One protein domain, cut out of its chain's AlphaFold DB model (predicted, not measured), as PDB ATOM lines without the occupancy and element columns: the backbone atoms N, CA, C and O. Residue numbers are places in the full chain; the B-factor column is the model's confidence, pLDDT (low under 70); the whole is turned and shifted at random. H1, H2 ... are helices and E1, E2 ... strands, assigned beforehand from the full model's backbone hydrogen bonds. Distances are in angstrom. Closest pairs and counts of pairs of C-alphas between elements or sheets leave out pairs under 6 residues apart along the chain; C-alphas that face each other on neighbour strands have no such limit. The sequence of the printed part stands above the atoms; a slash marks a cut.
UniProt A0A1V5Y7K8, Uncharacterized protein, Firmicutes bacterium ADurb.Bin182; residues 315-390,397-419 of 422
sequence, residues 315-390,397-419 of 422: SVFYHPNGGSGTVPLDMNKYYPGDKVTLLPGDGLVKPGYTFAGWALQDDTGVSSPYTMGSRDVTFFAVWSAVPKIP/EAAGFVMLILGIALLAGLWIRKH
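This is residues 315 to 390 and 397 to 419 of the 422 residues of an uncharacterized protein of Firmicutes bacterium ADurb.Bin182 (UniProt A0A1V5Y7K8). A small three-stranded sheet is built on one long inner strand, E3, with E1 beside its first part and E2 beside its later part; two long links without named elements loop out around it. At one end a helix, H1, reaches away from this body, and residues 397 to 411 stick out with nothing near them. The printed part has 99 residues, in the order E1, E2, E3, H1; the sheet runs E1, E3, E2 and is mixed. The class is mixed, helices and strands, with under half of the residues, 40, in named elements. The whole is loose, with a radius of gyration of the C-alphas of 16.0 A, and spans 56 by 28 by 20 A, only just a rod.

E1, residues 316 to 319, is an edge strand and the parallel neighbour of E3, residues 377 to 385, at 34 degrees between their directions. N 317 and O 377, 2.8 A apart, and N 381 and O 319, 2.9 A apart, are within hydrogen-bond range. E2, residues 353 to 359, is the other edge strand; with E3 it forms an antiparallel hairpin, at 150 degrees. N 356 and O 382 are within hydrogen-bond range at 2.8 A, and so are N 380 and O 359 at 2.8 A. The pairing is staggered: E3 pairs with E1 over residues 377 to 380 and with E2 over residues 380 to 385. E1 and E2 are apart. Residues 339 to 340 pair with residues 370 to 371, antiparallel, outside the named strands. H1, residues 399 to 418, is only just not on the sheet, with 4 pairs of C-alphas within 10 A, and only just apart from E2, the closest C-alphas being 8.2 A apart. In H1, 12 of 16 O i to N i+4 pairs are within hydrogen-bond range.

E1 begins at C-alpha 316, at (-4.402, -14.417, -10.639), and measures 10.4 A from first to last C-alpha. E2 measures 15.9 A. E3 measures 25.8 A and ends at C-alpha 385, at (1.031, -21.348, -35.440). H1 measures 29.3 A and ends at C-alpha 418, at (-17.110, -23.180, -29.803).

The two C-alphas farthest apart, those of Tyr 335 and Glu 397, are 55.9 A apart. Residues 391 to 396 are cut out, and C-alphas 390 and 397 are 13.8 A apart across the cut. The links E1 to E2, of 33 residues, and E2 to E3, of 17, are long. The mean pLDDT of the printed part is 79.2; residues 388 to 390 and 397 to 419 are under 70, and H1 has a mean of 47.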
ATOM      1  N   SER A 315      -5.649 -14.804  -5.919       90.25
ATOM      2  CA  SER A 315      -4.673 -14.217  -6.834       90.25
ATOM      3  C   SER A 315      -4.804 -14.811  -8.232       90.25
ATOM      4  O   SER A 315      -5.192 -15.968  -8.412       90.25
ATOM      5  N   VAL A 316      -4.438 -14.013  -9.232       92.38
ATOM      6  CA  VAL A 316      -4.402 -14.417 -10.639       92.38
ATOM      7  C   VAL A 316      -2.951 -14.473 -11.095       92.38
ATOM      8  O   VAL A 316      -2.215 -13.494 -11.002       92.38
ATOM      9  N   PHE A 317      -2.550 -15.617 -11.631       92.56
ATOM     10  CA  PHE A 317      -1.220 -15.853 -12.171       92.56
ATOM     11  C   PHE A 317      -1.289 -16.117 -13.673       92.56
ATOM     12  O   PHE A 317      -2.300 -16.577 -14.204       92.56
ATOM     13  N   TYR A 318      -0.177 -15.882 -14.362       94.50
ATOM     14  CA  TYR A 318      -0.037 -16.142 -15.790       94.50
ATOM     15  C   TYR A 318       1.138 -17.086 -16.036       94.50
ATOM     16  O   TYR A 318       2.157 -17.027 -15.354       94.50
ATOM     17  N   HIS A 319       1.004 -17.967 -17.023       96.12
ATOM     18  CA  HIS A 319       2.015 -18.954 -17.378       96.12
ATOM     19  C   HIS A 319       2.240 -18.972 -18.901       96.12
ATOM     20  O   HIS A 319       1.286 -19.141 -19.665       96.12
ATOM     21  N   PRO A 320       3.490 -18.864 -19.392       93.19
ATOM     22  CA  PRO A 320       3.778 -18.684 -20.820       93.19
ATOM     23  C   PRO A 320       3.555 -19.948 -21.669       93.19
ATOM     24  O   PRO A 320       3.628 -19.889 -22.896       93.19
ATOM     25  N   ASN A 321       3.294 -21.092 -21.029       95.25
ATOM     26  CA  ASN A 321       2.864 -22.351 -21.648       95.25
ATOM     27  C   ASN A 321       3.695 -22.760 -22.883       95.25
ATOM     28  O   ASN A 321       3.216 -22.823 -24.018       95.25
ATOM     29  N   GLY A 322       4.996 -22.970 -22.663       90.69
ATOM     30  CA  GLY A 322       5.952 -23.320 -23.717       90.69
ATOM     31  C   GLY A 322       6.447 -22.140 -24.566       90.69
ATOM     32  O   GLY A 322       7.236 -22.360 -25.485       90.69
ATOM     33  N   GLY A 323       6.003 -20.911 -24.285       91.56
ATOM     34  CA  GLY A 323       6.673 -19.676 -24.700       91.56
ATOM     35  C   GLY A 323       7.700 -19.189 -23.669       91.56
ATOM     36  O   GLY A 323       7.873 -19.787 -22.608       91.56
ATOM     37  N   SER A 324       8.371 -18.083 -23.977       91.88
ATOM     38  CA  SER A 324       9.327 -17.382 -23.109       91.88
ATOM     39  C   SER A 324       9.056 -15.869 -23.106       91.88
ATOM     40  O   SER A 324       8.146 -15.409 -23.794       91.88
ATOM     41  N   GLY A 325       9.821 -15.092 -22.332       91.69
ATOM     42  CA  GLY A 325       9.690 -13.630 -22.249       91.69
ATOM     43  C   GLY A 325       9.138 -13.142 -20.907       91.69
ATOM     44  O   GLY A 325       9.182 -13.870 -19.914       91.69
ATOM     45  N   THR A 326       8.652 -11.901 -20.871       92.38
ATOM     46  CA  THR A 326       8.135 -11.265 -19.650       92.38
ATOM     47  C   THR A 326       6.683 -11.666 -19.430       92.38
ATOM     48  O   THR A 326       5.799 -11.279 -20.195       92.38
ATOM     49  N   VAL A 327       6.438 -12.444 -18.378       91.69
ATOM     50  CA  VAL A 327       5.092 -12.861 -17.971       91.69
ATOM     51  C   VAL A 327       4.381 -11.690 -17.276       91.69
ATOM     52  O   VAL A 327       4.999 -11.054 -16.420       91.69
ATOM     53  N   PRO A 328       3.113 -11.386 -17.612       91.12
ATOM     54  CA  PRO A 328       2.351 -10.349 -16.921       91.12
ATOM     55  C   PRO A 328       2.184 -10.650 -15.430       91.12
ATOM     56  O   PRO A 328       1.974 -11.800 -15.045       91.12
ATOM     57  N   LEU A 329       2.237  -9.603 -14.608       88.88
ATOM     58  CA  LEU A 329       2.013  -9.682 -13.170       88.88
ATOM     59  C   LEU A 329       0.741  -8.913 -12.815       88.88
ATOM     60  O   LEU A 329       0.667  -7.708 -13.041       88.88
ATOM     61  N   ASP A 330      -0.236  -9.617 -12.251       88.81
ATOM     62  CA  ASP A 330      -1.404  -9.006 -11.621       88.81
ATOM     63  C   ASP A 330      -1.147  -8.927 -10.112       88.81
ATOM     64  O   ASP A 330      -0.888  -9.943  -9.469       88.81
ATOM     65  N   MET A 331      -1.139  -7.710  -9.564       85.19
ATOM     66  CA  MET A 331      -0.886  -7.467  -8.138       85.19
ATOM     67  C   MET A 331      -2.178  -7.375  -7.317       85.19
ATOM     68  O   MET A 331      -2.110  -7.215  -6.099       85.19
ATOM     69  N   ASN A 332      -3.346  -7.459  -7.959       79.75
ATOM     70  CA  ASN A 332      -4.623  -7.352  -7.273       79.75
ATOM     71  C   ASN A 332      -4.965  -8.636  -6.507       79.75
ATOM     72  O   ASN A 332      -4.519  -9.741  -6.830       79.75
ATOM     73  N   LYS A 333      -5.819  -8.470  -5.499       84.25
ATOM     74  CA  LYS A 333      -6.467  -9.539  -4.744       84.25
ATOM     75  C   LYS A 333      -7.963  -9.468  -5.022       84.25
ATOM     76  O   LYS A 333      -8.527  -8.381  -5.000       84.25
ATOM     77  N   TYR A 334      -8.570 -10.612  -5.320       81.44
ATOM     78  CA  TYR A 334      -9.948 -10.688  -5.803       81.44
ATOM     79  C   TYR A 334     -10.820 -11.524  -4.873       81.44
ATOM     80  O   TYR A 334     -10.411 -12.599  -4.432       81.44
ATOM     81  N   TYR A 335     -12.041 -11.073  -4.638       79.31
ATOM     82  CA  TYR A 335     -13.080 -11.838  -3.962       79.31
ATOM     83  C   TYR A 335     -13.794 -12.791  -4.936       79.31
ATOM     84  O   TYR A 335     -13.853 -12.517  -6.140       79.31
ATOM     85  N   PRO A 336     -14.381 -13.912  -4.467       80.56
ATOM     86  CA  PRO A 336     -15.278 -14.721  -5.288       80.56
ATOM     87  C   PRO A 336     -16.382 -13.875  -5.930       80.56
ATOM     88  O   PRO A 336     -17.093 -13.139  -5.254       80.56
ATOM     89  N   GLY A 337     -16.550 -14.003  -7.245       77.75
ATOM     90  CA  GLY A 337     -17.517 -13.230  -8.027       77.75
ATOM     91  C   GLY A 337     -16.955 -11.965  -8.685       77.75
ATOM     92  O   GLY A 337     -17.579 -11.472  -9.635       77.75
ATOM     93  N   ASP A 338     -15.772 -11.492  -8.275       88.25
ATOM     94  CA  ASP A 338     -15.119 -10.327  -8.881       88.25
ATOM     95  C   ASP A 338     -14.845 -10.522 -10.374       88.25
ATOM     96  O   ASP A 338     -14.670 -11.637 -10.879       88.25
ATOM     97  N   LYS A 339     -14.795  -9.403 -11.104       92.31
ATOM     98  CA  LYS A 339     -14.514  -9.370 -12.544       92.31
ATOM     99  C   LYS A 339     -13.043  -9.042 -12.791       92.31
ATOM    100  O   LYS A 339     -12.652  -7.880 -12.828       92.31
ATOM    101  N   VAL A 340     -12.247 -10.079 -13.025       92.94
ATOM    102  CA  VAL A 340     -10.824  -9.988 -13.373       92.94
ATOM    103  C   VAL A 340     -10.675  -9.574 -14.835       92.94
ATOM    104  O   VAL A 340     -11.152 -10.267 -15.739       92.94
ATOM    105  N   THR A 341      -9.963  -8.479 -15.094       94.81
ATOM    106  CA  THR A 341      -9.558  -8.106 -16.457       94.81
ATOM    107  C   THR A 341      -8.249  -8.807 -16.806       94.81
ATOM    108  O   THR A 341      -7.234  -8.569 -16.162       94.81
ATOM    109  N   LEU A 342      -8.259  -9.666 -17.829       92.81
ATOM    110  CA  LEU A 342      -7.061 -10.419 -18.219       92.81
ATOM    111  C   LEU A 342      -5.975  -9.496 -18.787       92.81
ATOM    112  O   LEU A 342      -6.246  -8.714 -19.702       92.81
ATOM    113  N   LEU A 343      -4.744  -9.641 -18.294       93.25
ATOM    114  CA  LEU A 343      -3.583  -8.898 -18.785       93.25
ATOM    115  C   LEU A 343      -3.133  -9.411 -20.168       93.25
ATOM    116  O   LEU A 343      -3.235 -10.611 -20.443       93.25
ATOM    117  N   PRO A 344      -2.639  -8.536 -21.064       93.38
ATOM    118  CA  PRO A 344      -2.200  -8.934 -22.400       93.38
ATOM    119  C   PRO A 344      -0.881  -9.721 -22.365       93.38
ATOM    120  O   PRO A 344      -0.056  -9.552 -21.472       93.38
ATOM    121  N   GLY A 345      -0.658 -10.566 -23.373       90.44
ATOM    122  CA  GLY A 345       0.558 -11.376 -23.526       90.44
ATOM    123  C   GLY A 345       1.711 -10.675 -24.255       90.44
ATOM    124  O   GLY A 345       2.553 -11.365 -24.821       90.44
ATOM    125  N   ASP A 346       1.753  -9.339 -24.290       91.19
ATOM    126  CA  ASP A 346       2.636  -8.554 -25.178       91.19
ATOM    127  C   ASP A 346       4.137  -8.824 -24.972       91.19
ATOM    128  O   ASP A 346       4.937  -8.677 -25.896       91.19
ATOM    129  N   GLY A 347       4.528  -9.243 -23.764       89.38
ATOM    130  CA  GLY A 347       5.904  -9.610 -23.422       89.38
ATOM    131  C   GLY A 347       6.294 -11.052 -23.764       89.38
ATOM    132  O   GLY A 347       7.447 -11.427 -23.541       89.38
ATOM    133  N   LEU A 348       5.362 -11.868 -24.270       94.94
ATOM    134  CA  LEU A 348       5.564 -13.297 -24.508       94.94
ATOM    135  C   LEU A 348       5.927 -13.605 -25.961       94.94
ATOM    136  O   LEU A 348       5.348 -13.078 -26.908       94.94
ATOM    137  N   VAL A 349       6.847 -14.553 -26.144       93.06
ATOM    138  CA  VAL A 349       7.342 -14.980 -27.457       93.06
ATOM    139  C   VAL A 349       7.393 -16.503 -27.541       93.06
ATOM    140  O   VAL A 349       7.871 -17.180 -26.633       93.06
ATOM    141  N   LYS A 350       6.959 -17.058 -28.676       94.44
ATOM    142  CA  LYS A 350       7.159 -18.470 -29.021       94.44
ATOM    143  C   LYS A 350       7.505 -18.599 -30.512       94.44
ATOM    144  O   LYS A 350       6.657 -18.297 -31.351       94.44
ATOM    145  N   PRO A 351       8.728 -19.029 -30.881       92.25
ATOM    146  CA  PRO A 351       9.161 -19.076 -32.279       92.25
ATOM    147  C   PRO A 351       8.208 -19.863 -33.187       92.25
ATOM    148  O   PRO A 351       7.923 -21.031 -32.934       92.25
ATOM    149  N   GLY A 352       7.738 -19.227 -34.264       90.38
ATOM    150  CA  GLY A 352       6.786 -19.821 -35.210       90.38
ATOM    151  C   GLY A 352       5.321 -19.777 -34.763       90.38
ATOM    152  O   GLY A 352       4.483 -20.373 -35.434       90.38
ATOM    153  N   TYR A 353       5.001 -19.080 -33.669       92.75
ATOM    154  CA  TYR A 353       3.645 -18.924 -33.144       92.75
ATOM    155  C   TYR A 353       3.343 -17.460 -32.784       92.75
ATOM    156  O   TYR A 353       4.243 -16.651 -32.575       92.75
ATOM    157  N   THR A 354       2.056 -17.137 -32.697       92.12
ATOM    158  CA  THR A 354       1.506 -15.865 -32.207       92.12
ATOM    159  C   THR A 354       0.653 -16.128 -30.972       92.12
ATOM    160  O   THR A 354      -0.023 -17.157 -30.899       92.12
ATOM    161  N   PHE A 355       0.710 -15.233 -29.984       92.75
ATOM    162  CA  PHE A 355      -0.136 -15.314 -28.795       92.75
ATOM    163  C   PHE A 355      -1.603 -15.104 -29.195       92.75
ATOM    164  O   PHE A 355      -1.928 -14.137 -29.882       92.75
ATOM    165  N   ALA A 356      -2.477 -16.026 -28.798       91.31
ATOM    166  CA  ALA A 356      -3.882 -16.071 -29.203       91.31
ATOM    167  C   ALA A 356      -4.863 -15.859 -28.035       91.31
ATOM    168  O   ALA A 356      -6.071 -15.807 -28.260       91.31
ATOM    169  N   GLY A 357      -4.360 -15.734 -26.803       94.25
ATOM    170  CA  GLY A 357      -5.165 -15.545 -25.598       94.25
ATOM    171  C   GLY A 357      -4.736 -16.460 -24.456       94.25
ATOM    172  O   GLY A 357      -3.630 -17.001 -24.452       94.25
ATOM    173  N   TRP A 358      -5.632 -16.634 -23.492       95.31
ATOM    174  CA  TRP A 358      -5.400 -17.395 -22.269       95.31
ATOM    175  C   TRP A 358      -6.373 -18.571 -22.155       95.31
ATOM    176  O   TRP A 358      -7.516 -18.479 -22.608       95.31
ATOM    177  N   ALA A 359      -5.931 -19.656 -21.528       93.69
ATOM    178  CA  ALA A 359      -6.733 -20.827 -21.196       93.69
ATOM    179  C   ALA A 359      -6.497 -21.272 -19.742       93.69
ATOM    180  O   ALA A 359      -5.510 -20.882 -19.116       93.69
ATOM    181  N   LEU A 360      -7.400 -22.083 -19.199       90.38
ATOM    182  CA  LEU A 360      -7.174 -22.838 -17.967       90.38
ATOM    183  C   LEU A 360      -6.251 -24.035 -18.237       90.38
ATOM    184  O   LEU A 360      -5.896 -24.330 -19.377       90.38
ATOM    185  N   GLN A 361      -5.848 -24.727 -17.171       87.00
ATOM    186  CA  GLN A 361      -4.944 -25.879 -17.263       87.00
ATOM    187  C   GLN A 361      -5.503 -27.031 -18.120       87.00
ATOM    188  O   GLN A 361      -4.732 -27.815 -18.662       87.00
ATOM    189  N   ASP A 362      -6.824 -27.133 -18.246       86.81
ATOM    190  CA  ASP A 362      -7.523 -28.125 -19.071       86.81
ATOM    191  C   ASP A 362      -7.740 -27.667 -20.529       86.81
ATOM    192  O   ASP A 362      -8.574 -28.227 -21.237       86.81
ATOM    193  N   ASP A 363      -6.996 -26.646 -20.972       82.81
ATOM    194  CA  ASP A 363      -7.082 -25.996 -22.285       82.81
ATOM    195  C   ASP A 363      -8.416 -25.268 -22.566       82.81
ATOM    196  O   ASP A 363      -8.659 -24.805 -23.688       82.81
ATOM    197  N   THR A 364      -9.268 -25.072 -21.552       88.56
ATOM    198  CA  THR A 364     -10.491 -24.267 -21.687       88.56
ATOM    199  C   THR A 364     -10.147 -22.792 -21.882       88.56
ATOM    200  O   THR A 364      -9.571 -22.155 -21.002       88.56
ATOM    201  N   GLY A 365     -10.523 -22.215 -23.027       87.44
ATOM    202  CA  GLY A 365     -10.272 -20.804 -23.333       87.44
ATOM    203  C   GLY A 365     -10.984 -19.842 -22.375       87.44
ATOM    204  O   GLY A 365     -12.171 -19.998 -22.089       87.44
ATOM    205  N   VAL A 366     -10.278 -18.805 -21.922       87.88
ATOM    206  CA  VAL A 366     -10.786 -17.818 -20.956       87.88
ATOM    207  C   VAL A 366     -11.073 -16.492 -21.654       87.88
ATOM    208  O   VAL A 366     -10.257 -15.978 -22.418       87.88
ATOM    209  N   SER A 367     -12.240 -15.904 -21.383       89.94
ATOM    210  CA  SER A 367     -12.569 -14.556 -21.851       89.94
ATOM    211  C   SER A 367     -12.441 -13.508 -20.759       89.94
ATOM    212  O   SER A 367     -12.753 -13.782 -19.608       89.94
ATOM    213  N   SER A 368     -12.068 -12.293 -21.157       88.19
ATOM    214  CA  SER A 368     -12.056 -11.120 -20.282       88.19
ATOM    215  C   SER A 368     -13.422 -10.400 -20.319       88.19
ATOM    216  O   SER A 368     -13.922 -10.161 -21.426       88.19
ATOM    217  N   PRO A 369     -14.040 -10.060 -19.168       89.88
ATOM    218  CA  PRO A 369     -13.556 -10.340 -17.818       89.88
ATOM    219  C   PRO A 369     -13.804 -11.797 -17.388       89.88
ATOM    220  O   PRO A 369     -14.836 -12.390 -17.714       89.88
ATOM    221  N   TYR A 370     -12.874 -12.345 -16.612       90.88
ATOM    222  CA  TYR A 370     -13.027 -13.625 -15.925       90.88
ATOM    223  C   TYR A 370     -13.736 -13.412 -14.584       90.88
ATOM    224  O   TYR A 370     -13.493 -12.419 -13.907       90.88
ATOM    225  N   THR A 371     -14.642 -14.317 -14.209       91.56
ATOM    226  CA  THR A 371     -15.312 -14.247 -12.899       91.56
ATOM    227  C   THR A 371     -14.514 -15.062 -11.900       91.56
ATOM    228  O   THR A 371     -14.336 -16.261 -12.116       91.56
ATOM    229  N   MET A 372     -14.030 -14.424 -10.837       91.38
ATOM    230  CA  MET A 372     -13.167 -15.083  -9.867       91.38
ATOM    231  C   MET A 372     -13.927 -16.161  -9.087       91.38
ATOM    232  O   MET A 372     -15.065 -15.957  -8.666       91.38
ATOM    233  N   GLY A 373     -13.297 -17.322  -8.920       78.44
ATOM    234  CA  GLY A 373     -13.812 -18.413  -8.094       78.44
ATOM    235  C   GLY A 373     -13.234 -18.381  -6.681       78.44
ATOM    236  O   GLY A 373     -12.578 -17.426  -6.285       78.44
ATOM    237  N   SER A 374     -13.425 -19.467  -5.936       83.19
ATOM    238  CA  SER A 374     -12.962 -19.589  -4.545       83.19
ATOM    239  C   SER A 374     -11.550 -20.185  -4.409       83.19
ATOM    240  O   SER A 374     -11.301 -21.003  -3.525       83.19
ATOM    241  N   ARG A 375     -10.636 -19.861  -5.335       81.06
ATOM    242  CA  ARG A 375      -9.214 -20.260  -5.300       81.06
ATOM    243  C   ARG A 375      -8.375 -19.408  -6.241       81.06
ATOM    244  O   ARG A 375      -8.895 -18.905  -7.236       81.06
ATOM    245  N   ASP A 376      -7.074 -19.348  -5.969       88.00
ATOM    246  CA  ASP A 376      -6.082 -18.828  -6.906       88.00
ATOM    247  C   ASP A 376      -6.212 -19.512  -8.274       88.00
ATOM    248  O   ASP A 376      -6.493 -20.714  -8.371       88.00
ATOM    249  N   VAL A 377      -5.999 -18.744  -9.339       91.00
ATOM    250  CA  VAL A 377      -6.104 -19.230 -10.716       91.00
ATOM    251  C   VAL A 377      -4.845 -18.890 -11.496       91.00
ATOM    252  O   VAL A 377      -4.323 -17.783 -11.403       91.00
ATOM    253  N   THR A 378      -4.381 -19.838 -12.305       94.31
ATOM    254  CA  THR A 378      -3.282 -19.624 -13.251       94.31
ATOM    255  C   THR A 378      -3.807 -19.756 -14.672       94.31
ATOM    256  O   THR A 378      -4.370 -20.790 -15.036       94.31
ATOM    257  N   PHE A 379      -3.592 -18.728 -15.487       95.00
ATOM    258  CA  PHE A 379      -3.927 -18.711 -16.904       95.00
ATOM    259  C   PHE A 379      -2.721 -19.073 -17.771       95.00
ATOM    260  O   PHE A 379      -1.640 -18.508 -17.637       95.00
ATOM    261  N   PHE A 380      -2.916 -19.996 -18.705       95.81
ATOM    262  CA  PHE A 380      -1.888 -20.539 -19.583       95.81
ATOM    263  C   PHE A 380      -2.003 -19.934 -20.981       95.81
ATOM    264  O   PHE A 380      -3.091 -19.860 -21.549       95.81
ATOM    265  N   ALA A 381      -0.886 -19.470 -21.539       95.06
ATOM    266  CA  ALA A 381      -0.872 -18.848 -22.857       95.06
ATOM    267  C   ALA A 381      -1.307 -19.837 -23.953       95.06
ATOM    268  O   ALA A 381      -0.836 -20.976 -24.019       95.06
ATOM    269  N   VAL A 382      -2.171 -19.372 -24.851       94.50
ATOM    270  CA  VAL A 382      -2.601 -20.099 -26.047       94.50
ATOM    271  C   VAL A 382      -1.830 -19.564 -27.246       94.50
ATOM    272  O   VAL A 382      -1.705 -18.354 -27.436       94.50
ATOM    273  N   TRP A 383      -1.316 -20.469 -28.077       93.38
ATOM    274  CA  TRP A 383      -0.425 -20.144 -29.189       93.38
ATOM    275  C   TRP A 383      -1.006 -20.613 -30.523       93.38
ATOM    276  O   TRP A 383      -1.306 -21.793 -30.686       93.38
ATOM    277  N   SER A 384      -1.083 -19.716 -31.504       90.50
ATOM    278  CA  SER A 384      -1.490 -20.030 -32.878       90.50
ATOM    279  C   SER A 384      -0.274 -20.089 -33.796       90.50
ATOM    280  O   SER A 384       0.527 -19.153 -33.823       90.50
ATOM    281  N   ALA A 385      -0.099 -21.189 -34.530       88.19
ATOM    282  CA  ALA A 385       1.031 -21.348 -35.440       88.19
ATOM    283  C   ALA A 385       0.985 -20.285 -36.545       88.19
ATOM    284  O   ALA A 385      -0.030 -20.117 -37.220       88.19
ATOM    285  N   VAL A 386       2.103 -19.595 -36.758       84.50
ATOM    286  CA  VAL A 386       2.263 -18.698 -37.903       84.50
ATOM    287  C   VAL A 386       2.379 -19.572 -39.153       84.50
ATOM    288  O   VAL A 386       3.304 -20.392 -39.222       84.50
ATOM    289  N   PRO A 387       1.476 -19.442 -40.145       78.00
ATOM    290  CA  PRO A 387       1.570 -20.223 -41.366       78.00
ATOM    291  C   PRO A 387       2.915 -19.963 -42.040       78.00
ATOM    292  O   PRO A 387       3.291 -18.816 -42.287       78.00
ATOM    293  N   LYS A 388       3.647 -21.029 -42.365       67.38
ATOM    294  CA  LYS A 388       4.801 -20.904 -43.254       67.38
ATOM    295  C   LYS A 388       4.254 -20.579 -44.635       67.38
ATOM    296  O   LYS A 388       3.649 -21.446 -45.256       67.38
ATOM    297  N   ILE A 389       4.445 -19.347 -45.099       62.25
ATOM    298  CA  ILE A 389       4.171 -19.002 -46.494       62.25
ATOM    299  C   ILE A 389       5.143 -19.849 -47.331       62.25
ATOM    300  O   ILE A 389       6.358 -19.707 -47.148       62.25
ATOM    301  N   PRO A 390       4.662 -20.769 -48.189       53.56
ATOM    302  CA  PRO A 390       5.536 -21.446 -49.132       53.56
ATOM    303  C   PRO A 390       6.218 -20.370 -49.972       53.56
ATOM    304  O   PRO A 390       5.546 -19.458 -50.453       53.56
ATOM    305  N   GLU A 397      -1.752 -16.729 -58.786       52.62
ATOM    306  CA  GLU A 397      -2.305 -15.378 -58.739       52.62
ATOM    307  C   GLU A 397      -2.927 -14.920 -57.406       52.62
ATOM    308  O   GLU A 397      -3.487 -15.676 -56.609       52.62
ATOM    309  N   ALA A 398      -2.915 -13.594 -57.249       46.12
ATOM    310  CA  ALA A 398      -3.369 -12.776 -56.127       46.12
ATOM    311  C   ALA A 398      -4.857 -12.911 -55.709       46.12
ATOM    312  O   ALA A 398      -5.306 -12.184 -54.823       46.12
ATOM    313  N   ALA A 399      -5.627 -13.851 -56.264       44.59
ATOM    314  CA  ALA A 399      -6.996 -14.137 -55.822       44.59
ATOM    315  C   ALA A 399      -7.048 -15.067 -54.588       44.59
ATOM    316  O   ALA A 399      -7.957 -14.955 -53.763       44.59
ATOM    317  N   GLY A 400      -6.044 -15.934 -54.399       46.81
ATOM    318  CA  GLY A 400      -5.948 -16.813 -53.222       46.81
ATOM    319  C   GLY A 400      -5.552 -16.084 -51.928       46.81
ATOM    320  O   GLY A 400      -5.900 -16.523 -50.833       46.81
ATOM    321  N   PHE A 401      -4.875 -14.938 -52.048       51.19
ATOM    322  CA  PHE A 401      -4.317 -14.185 -50.917       51.19
ATOM    323  C   PHE A 401      -5.374 -13.435 -50.087       51.19
ATOM    324  O   PHE A 401      -5.239 -13.345 -48.868       51.19
ATOM    325  N   VAL A 402      -6.452 -12.939 -50.705       47.62
ATOM    326  CA  VAL A 402      -7.497 -12.170 -49.995       47.62
ATOM    327  C   VAL A 402      -8.512 -13.092 -49.300       47.62
ATOM    328  O   VAL A 402      -8.950 -12.801 -48.187       47.62
ATOM    329  N   MET A 403      -8.823 -14.252 -49.893       48.19
ATOM    330  CA  MET A 403      -9.707 -15.258 -49.280       48.19
ATOM    331  C   MET A 403      -9.060 -15.949 -48.067       48.19
ATOM    332  O   MET A 403      -9.760 -16.300 -47.117       48.19
ATOM    333  N   LEU A 404      -7.728 -16.087 -48.049       49.84
ATOM    334  CA  LEU A 404      -7.002 -16.670 -46.917       49.84
ATOM    335  C   LEU A 404      -6.987 -15.731 -45.697       49.84
ATOM    336  O   LEU A 404      -7.238 -16.183 -44.583       49.84
ATOM    337  N   ILE A 405      -6.776 -14.421 -45.889       50.50
ATOM    338  CA  ILE A 405      -6.764 -13.453 -44.775       50.50
ATOM    339  C   ILE A 405      -8.165 -13.281 -44.159       50.50
ATOM    340  O   ILE A 405      -8.287 -13.220 -42.934       50.50
ATOM    341  N   LEU A 406      -9.235 -13.302 -44.965       45.22
ATOM    342  CA  LEU A 406     -10.613 -13.266 -44.450       45.22
ATOM    343  C   LEU A 406     -11.031 -14.583 -43.764       45.22
ATOM    344  O   LEU A 406     -11.761 -14.551 -42.772       45.22
ATOM    345  N   GLY A 407     -10.528 -15.737 -44.221       48.19
ATOM    346  CA  GLY A 407     -10.767 -17.035 -43.577       48.19
ATOM    347  C   GLY A 407     -10.072 -17.200 -42.215       48.19
ATOM    348  O   GLY A 407     -10.628 -17.825 -41.310       48.19
ATOM    349  N   ILE A 408      -8.891 -16.598 -42.033       50.81
ATOM    350  CA  ILE A 408      -8.097 -16.673 -40.792       50.81
ATOM    351  C   ILE A 408      -8.755 -15.889 -39.639       50.81
ATOM    352  O   ILE A 408      -8.773 -16.376 -38.508       50.81
ATOM    353  N   ALA A 409      -9.382 -14.738 -39.913       46.56
ATOM    354  CA  ALA A 409     -10.151 -14.001 -38.903       46.56
ATOM    355  C   ALA A 409     -11.414 -14.767 -38.447       46.56
ATOM    356  O   ALA A 409     -11.792 -14.722 -37.275       46.56
ATOM    357  N   LEU A 410     -12.040 -15.529 -39.355       43.91
ATOM    358  CA  LEU A 410     -13.217 -16.350 -39.054       43.91
ATOM    359  C   LEU A 410     -12.879 -17.591 -38.212       43.91
ATOM    360  O   LEU A 410     -13.639 -17.921 -37.304       43.91
ATOM    361  N   LEU A 411     -11.741 -18.257 -38.449       44.69
ATOM    362  CA  LEU A 411     -11.354 -19.463 -37.699       44.69
ATOM    363  C   LEU A 411     -10.900 -19.165 -36.259       44.69
ATOM    364  O   LEU A 411     -11.269 -19.912 -35.352       44.69
ATOM    365  N   ALA A 412     -10.198 -18.051 -36.021       50.09
ATOM    366  CA  ALA A 412      -9.859 -17.599 -34.665       50.09
ATOM    367  C   ALA A 412     -11.118 -17.210 -33.859       50.09
ATOM    368  O   ALA A 412     -11.257 -17.582 -32.694       50.09
ATOM    369  N   GLY A 413     -12.090 -16.548 -34.502       46.12
ATOM    370  CA  GLY A 413     -13.387 -16.237 -33.888       46.12
ATOM    371  C   GLY A 413     -14.266 -17.471 -33.627       46.12
ATOM    372  O   GLY A 413     -15.002 -17.504 -32.640       46.12
ATOM    373  N   LEU A 414     -14.184 -18.501 -34.478       42.38
ATOM    374  CA  LEU A 414     -14.948 -19.748 -34.342       42.38
ATOM    375  C   LEU A 414     -14.390 -20.679 -33.257       42.38
ATOM    376  O   LEU A 414     -15.184 -21.315 -32.567       42.38
ATOM    377  N   TRP A 415     -13.068 -20.733 -33.057       48.97
ATOM    378  CA  TRP A 415     -12.464 -21.537 -31.983       48.97
ATOM    379  C   TRP A 415     -12.808 -20.975 -30.593       48.97
ATOM    380  O   TRP A 415     -13.252 -21.721 -29.724       48.97
ATOM    381  N   ILE A 416     -12.773 -19.645 -30.427       49.38
ATOM    382  CA  ILE A 416     -13.181 -18.971 -29.180       49.38
ATOM    383  C   ILE A 416     -14.696 -19.112 -28.922       49.38
ATOM    384  O   ILE A 416     -15.125 -19.223 -27.776       49.38
ATOM    385  N   ARG A 417     -15.544 -19.142 -29.966       45.00
ATOM    386  CA  ARG A 417     -17.003 -19.321 -29.802       45.00
ATOM    387  C   ARG A 417     -17.423 -20.753 -29.476       45.00
ATOM    388  O   ARG A 417     -18.416 -20.926 -28.777       45.00
ATOM    389  N   LYS A 418     -16.708 -21.772 -29.966       43.31
ATOM    390  CA  LYS A 418     -17.110 -23.180 -29.803       43.31
ATOM    391  C   LYS A 418     -16.914 -23.714 -28.374       43.31
ATOM    392  O   LYS A 418     -17.461 -24.765 -28.058       43.31
ATOM    393  N   HIS A 419     -16.182 -23.000 -27.518       51.62
ATOM    394  CA  HIS A 419     -15.922 -23.383 -26.120       51.62
ATOM    395  C   HIS A 419     -16.443 -22.365 -25.089       51.62
ATOM    396  O   HIS A 419     -16.101 -22.443 -23.919       51.62
TER     397      HIS A 419